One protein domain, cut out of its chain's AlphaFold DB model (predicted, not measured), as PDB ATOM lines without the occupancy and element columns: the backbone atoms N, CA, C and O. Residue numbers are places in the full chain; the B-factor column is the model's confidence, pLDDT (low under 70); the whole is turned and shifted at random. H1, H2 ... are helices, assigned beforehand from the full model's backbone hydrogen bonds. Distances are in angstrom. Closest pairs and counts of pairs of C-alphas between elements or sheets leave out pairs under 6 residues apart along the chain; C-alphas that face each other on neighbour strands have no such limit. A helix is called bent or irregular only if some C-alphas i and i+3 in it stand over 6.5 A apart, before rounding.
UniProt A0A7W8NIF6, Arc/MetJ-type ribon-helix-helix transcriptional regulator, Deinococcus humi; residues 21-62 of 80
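Overview. This is residues 21 to 62 of the 80 residues of the protein "Arc/MetJ-type ribon-helix-helix transcriptional regulator" of Deinococcus humi (UniProt A0A7W8NIF6). One long helix, H2, makes nearly the whole length of a rod, with the short helix H1 folded back beside its first turn as a small head and residues 35 to 62 sticking out free. Near its far end H2 has a kink of 41 degrees. The printed part has 42 residues with two named helices, H1 then H2, and no named strand; the class is all helix. It is extended, with a radius of gyration of the C-alphas of 16.8 A and spans of 51 by 13 by 10 A.

Along the chain. H1 is residues 21 to 25, 5.9 A from first to last C-alpha, and begins with C-alpha 21 at (15.040, -10.435, 98.501). After residues 26 to 29, H2 is residues 30 to 62, 48.7 A from first to last C-alpha. It runs from C-alpha 30 at (18.718, -14.014, 91.346) to C-alpha 62 at (-18.865, -43.606, 100.352). H2 is irregular: C-alphas 59 and 62 are 7.4 A apart, against about 5 A in a regular helix. Its kink is near residue 56.

Arrangement. H1 and H2 only just touch, with 3 pairs of C-alphas within 8 A. The closest C-alphas are those of Gln 22 and Arg 30, 6.5 A apart. H2 touches H1 with residues 30 to 33 alone, and residues 35 to 62 of H2 stand free. The centres of the two helices are 25.8 A apart. In H1 every O i to N i+4 pair is within hydrogen-bond range; in H2 24 of 29 are.

Size, cuts and confidence. The C-alphas of Ala 23 and Asp 62 are the two farthest apart, at 51.5 A. The link from H1 to H2 is tight, with 4 residues between them. The printed part has no cut. Its mean pLDDT is 95.4, and no printed residue is under 70.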
ATOM      1  N   TYR A  21      15.464  -9.123  98.011       97.31
ATOM      2  CA  TYR A  21      15.040 -10.435  98.501       97.31
ATOM      3  C   TYR A  21      16.235 -11.387  98.593       97.31
ATOM      4  O   TYR A  21      16.434 -12.040  99.617       97.31
ATOM      5  N   GLN A  22      17.102 -11.395  97.574       97.31
ATOM      6  CA  GLN A  22      18.330 -12.183  97.600       97.31
ATOM      7  C   GLN A  22      19.201 -11.832  98.818       97.31
ATOM      8  O   GLN A  22      19.653 -12.731  99.526       97.31
ATOM      9  N   ALA A  23      19.430 -10.540  99.070       96.56
ATOM     10  CA  ALA A  23      20.260 -10.077 100.179       96.56
ATOM     11  C   ALA A  23      19.627 -10.369 101.551       96.56
ATOM     12  O   ALA A  23      20.312 -10.856 102.450       96.56
ATOM     13  N   ALA A  24      18.327 -10.109 101.705       97.31
ATOM     14  CA  ALA A  24      17.604 -10.304 102.960       97.31
ATOM     15  C   ALA A  24      17.510 -11.784 103.364       97.31
ATOM     16  O   ALA A  24      17.609 -12.104 104.548       97.31
ATOM     17  N   HIS A  25      17.369 -12.683 102.386       96.31
ATOM     18  CA  HIS A  25      17.195 -14.121 102.609       96.31
ATOM     19  C   HIS A  25      18.480 -14.939 102.397       96.31
ATOM     20  O   HIS A  25      18.446 -16.163 102.492       96.31
ATOM     21  N   GLN A  26      19.622 -14.285 102.139       95.19
ATOM     22  CA  GLN A  26      20.928 -14.928 101.902       95.19
ATOM     23  C   GLN A  26      20.896 -15.979 100.775       95.19
ATOM     24  O   GLN A  26      21.588 -16.998 100.817       95.19
ATOM     25  N   ILE A  27      20.093 -15.716  99.745       94.81
ATOM     26  CA  ILE A  27      19.937 -16.591  98.582       94.81
ATOM     27  C   ILE A  27      21.147 -16.416  97.655       94.81
ATOM     28  O   ILE A  27      21.703 -15.324  97.521       94.81
ATOM     29  N   ARG A  28      21.592 -17.488  96.993       92.12
ATOM     30  CA  ARG A  28      22.892 -17.495  96.298       92.12
ATOM     31  C   ARG A  28      22.865 -16.746  94.972       92.12
ATOM     32  O   ARG A  28      23.914 -16.330  94.484       92.12
ATOM     33  N   SER A  29      21.694 -16.619  94.347       94.50
ATOM     34  CA  SER A  29      21.559 -15.939  93.059       94.50
ATOM     35  C   SER A  29      20.136 -15.467  92.769       94.50
ATOM     36  O   SER A  29      19.164 -16.073  93.213       94.50
ATOM     37  N   ARG A  30      20.010 -14.465  91.894       93.50
ATOM     38  CA  ARG A  30      18.718 -14.014  91.346       93.50
ATOM     39  C   ARG A  30      17.940 -15.145  90.669       93.50
ATOM     40  O   ARG A  30      16.721 -15.171  90.739       93.50
ATOM     41  N   SER A  31      18.633 -16.092  90.030       94.38
ATOM     42  CA  SER A  31      17.992 -17.263  89.417       94.38
ATOM     43  C   SER A  31      17.353 -18.191  90.449       94.38
ATOM     44  O   SER A  31      16.328 -18.791  90.153       94.38
ATOM     45  N   GLU A  32      17.921 -18.291  91.650       95.06
ATOM     46  CA  GLU A  32      17.346 -19.073  92.749       95.06
ATOM     47  C   GLU A  32      16.093 -18.382  93.309       95.06
ATOM     48  O   GLU A  32      15.071 -19.043  93.452       95.06
ATOM     49  N   VAL A  33      16.109 -17.049  93.461       96.44
ATOM     50  CA  VAL A  33      14.905 -16.267  93.819       96.44
ATOM     51  C   VAL A  33      13.787 -16.448  92.785       96.44
ATOM     52  O   VAL A  33      12.633 -16.668  93.138       96.44
ATOM     53  N   ILE A  34      14.118 -16.391  91.489       95.44
ATOM     54  CA  ILE A  34      13.141 -16.620  90.413       95.44
ATOM     55  C   ILE A  34      12.613 -18.059  90.455       95.44
ATOM     56  O   ILE A  34      11.420 -18.271  90.259       95.44
ATOM     57  N   SER A  35      13.472 -19.047  90.720       94.44
ATOM     58  CA  SER A  35      13.051 -20.446  90.836       94.44
ATOM     59  C   SER A  35      12.060 -20.649  91.982       94.44
ATOM     60  O   SER A  35      11.073 -21.355  91.799       94.44
ATOM     61  N   GLU A  36      12.303 -20.026  93.135       95.50
ATOM     62  CA  GLU A  36      11.393 -20.052  94.286       95.50
ATOM     63  C   GLU A  36      10.056 -19.383  93.944       95.50
ATOM     64  O   GLU A  36       9.000 -19.973  94.150       95.50
ATOM     65  N   ALA A  37      10.084 -18.206  93.313       95.94
ATOM     66  CA  ALA A  37       8.868 -17.522  92.875       95.94
ATOM     67  C   ALA A  37       8.031 -18.372  91.900       95.94
ATOM     68  O   ALA A  37       6.811 -18.433  92.022       95.94
ATOM     69  N   VAL A  38       8.671 -19.059  90.950       95.19
ATOM     70  CA  VAL A  38       7.984 -19.953  90.001       95.19
ATOM     71  C   VAL A  38       7.429 -21.204  90.692       95.19
ATOM     72  O   VAL A  38       6.368 -21.690  90.301       95.19
ATOM     73  N   ALA A  39       8.103 -21.730  91.716       95.38
ATOM     74  CA  ALA A  39       7.565 -22.822  92.529       95.38
ATOM     75  C   ALA A  39       6.305 -22.377  93.288       95.38
ATOM     76  O   ALA A  39       5.285 -23.050  93.209       95.38
ATOM     77  N   LEU A  40       6.332 -21.192  93.903       95.94
ATOM     78  CA  LEU A  40       5.172 -20.622  94.592       95.94
ATOM     79  C   LEU A  40       3.981 -20.395  93.647       95.94
ATOM     80  O   LEU A  40       2.836 -20.578  94.049       95.94
ATOM     81  N   LEU A  41       4.218 -20.014  92.387       95.81
ATOM     82  CA  LEU A  41       3.143 -19.913  91.391       95.81
ATOM     83  C   LEU A  41       2.513 -21.281  91.093       95.81
ATOM     84  O   LEU A  41       1.291 -21.380  91.059       95.81
ATOM     85  N   GLN A  42       3.328 -22.330  90.944       94.31
ATOM     86  CA  GLN A  42       2.830 -23.695  90.738       94.31
ATOM     87  C   GLN A  42       2.060 -24.217  91.956       94.31
ATOM     88  O   GLN A  42       1.020 -24.842  91.792       94.31
ATOM     89  N   GLU A  43       2.526 -23.939  93.175       95.25
ATOM     90  CA  GLU A  43       1.820 -24.320  94.406       95.25
ATOM     91  C   GLU A  43       0.425 -23.688  94.489       95.25
ATOM     92  O   GLU A  43      -0.535 -24.356  94.865       95.25
ATOM     93  N   ARG A  44       0.291 -22.421  94.079       93.25
ATOM     94  CA  ARG A  44      -1.012 -21.741  94.032       93.25
ATOM     95  C   ARG A  44      -1.969 -22.368  93.022       93.25
ATOM     96  O   ARG A  44      -3.168 -22.396  93.269       93.25
ATOM     97  N   GLU A  45      -1.459 -22.841  91.889       93.31
ATOM     98  CA  GLU A  45      -2.273 -23.569  90.908       93.31
ATOM     99  C   GLU A  45      -2.647 -24.966  91.426       93.31
ATOM    100  O   GLU A  45      -3.783 -25.403  91.248       93.31
ATOM    101  N   LEU A  46      -1.728 -25.640  92.126       95.19
ATOM    102  CA  LEU A  46      -1.971 -26.954  92.726       95.19
ATOM    103  C   LEU A  46      -3.094 -26.921  93.763       95.19
ATOM    104  O   LEU A  46      -3.912 -27.833  93.777       95.19
ATOM    105  N   GLU A  47      -3.163 -25.890  94.608       93.19
ATOM    106  CA  GLU A  47      -4.245 -25.744  95.593       93.19
ATOM    107  C   GLU A  47      -5.625 -25.795  94.921       93.19
ATOM    108  O   GLU A  47      -6.499 -26.552  95.349       93.19
ATOM    109  N   GLN A  48      -5.794 -25.053  93.824       92.69
ATOM    110  CA  GLN A  48      -7.031 -25.063  93.050       92.69
ATOM    111  C   GLN A  48      -7.291 -26.439  92.422       92.69
ATOM    112  O   GLN A  48      -8.400 -26.956  92.527       92.69
ATOM    113  N   GLN A  49      -6.273 -27.055  91.817       94.94
ATOM    114  CA  GLN A  49      -6.412 -28.373  91.190       94.94
ATOM    115  C   GLN A  49      -6.800 -29.463  92.193       94.94
ATOM    116  O   GLN A  49      -7.627 -30.316  91.882       94.94
ATOM    117  N   TYR A  50      -6.238 -29.439  93.403       95.81
ATOM    118  CA  TYR A  50      -6.605 -30.379  94.461       95.81
ATOM    119  C   TYR A  50      -8.028 -30.151  94.969       95.81
ATOM    120  O   TYR A  50      -8.724 -31.127  95.243       95.81
ATOM    121  N   ALA A  51      -8.467 -28.895  95.089       95.00
ATOM    122  CA  ALA A  51      -9.844 -28.585  95.459       95.00
ATOM    123  C   ALA A  51     -10.836 -29.118  94.410       95.00
ATOM    124  O   ALA A  51     -11.773 -29.827  94.768       95.00
ATOM    125  N   GLU A  52     -10.579 -28.860  93.126       96.25
ATOM    126  CA  GLU A  52     -11.399 -29.356  92.013       96.25
ATOM    127  C   GLU A  52     -11.422 -30.894  91.963       96.25
ATOM    128  O   GLU A  52     -12.490 -31.496  91.860       96.25
ATOM    129  N   ALA A  53     -10.266 -31.548  92.119       96.25
ATOM    130  CA  ALA A  53     -10.179 -33.008  92.145       96.25
ATOM    131  C   ALA A  53     -10.929 -33.623  93.337       96.25
ATOM    132  O   ALA A  53     -11.529 -34.692  93.213       96.25
ATOM    133  N   LEU A  54     -10.913 -32.962  94.499       96.12
ATOM    134  CA  LEU A  54     -11.667 -33.416  95.665       96.12
ATOM    135  C   LEU A  54     -13.177 -33.267  95.446       96.12
ATOM    136  O   LEU A  54     -13.923 -34.160  95.833       96.12
ATOM    137  N   GLU A  55     -13.627 -32.179  94.819       97.19
ATOM    138  CA  GLU A  55     -15.035 -31.994  94.444       97.19
ATOM    139  C   GLU A  55     -15.505 -33.051  93.435       97.19
ATOM    140  O   GLU A  55     -16.614 -33.570  93.570       97.19
ATOM    141  N   GLU A  56     -14.659 -33.407  92.463       96.75
ATOM    142  CA  GLU A  56     -14.936 -34.471  91.493       96.75
ATOM    143  C   GLU A  56     -15.013 -35.852  92.158       96.75
ATOM    144  O   GLU A  56     -15.905 -36.636  91.839       96.75
ATOM    145  N   TRP A  57     -14.112 -36.141  93.102       97.12
ATOM    146  CA  TRP A  57     -14.052 -37.430  93.795       97.12
ATOM    147  C   TRP A  57     -15.102 -37.583  94.907       97.12
ATOM    148  O   TRP A  57     -15.546 -38.698  95.176       97.12
ATOM    149  N   ALA A  58     -15.531 -36.494  95.555       96.75
ATOM    150  CA  ALA A  58     -16.429 -36.525  96.716       96.75
ATOM    151  C   ALA A  58     -17.703 -37.387  96.549       96.75
ATOM    152  O   ALA A  58     -18.073 -38.061  97.513       96.75
ATOM    153  N   PRO A  59     -18.373 -37.443  95.377       97.00
ATOM    154  CA  PRO A  59     -19.512 -38.335  95.157       97.00
ATOM    155  C   PRO A  59     -19.183 -39.834  95.261       97.00
ATOM    156  O   PRO A  59     -20.083 -40.635  95.503       97.00
ATOM    157  N   GLU A  60     -17.922 -40.227  95.071       96.19
ATOM    158  CA  GLU A  60     -17.453 -41.614  95.172       96.19
ATOM    159  C   GLU A  60     -16.962 -41.982  96.580       96.19
ATOM    160  O   GLU A  60     -16.683 -43.154  96.836       96.19
ATOM    161  N   ALA A  61     -16.872 -41.020  97.507       95.38
ATOM    162  CA  ALA A  61     -16.253 -41.212  98.819       95.38
ATOM    163  C   ALA A  61     -16.839 -42.404  99.600       95.38
ATOM    164  O   ALA A  61     -16.093 -43.254 100.085       95.38
ATOM    165  N   ASP A  62     -18.170 -42.525  99.638       93.94
ATOM    166  CA  ASP A  62     -18.865 -43.606 100.352       93.94
ATOM    167  C   ASP A  62     -18.526 -45.003  99.798       93.94
ATOM    168  O   ASP A  62     -18.500 -45.984 100.541       93.94
TER     169      ASP A  62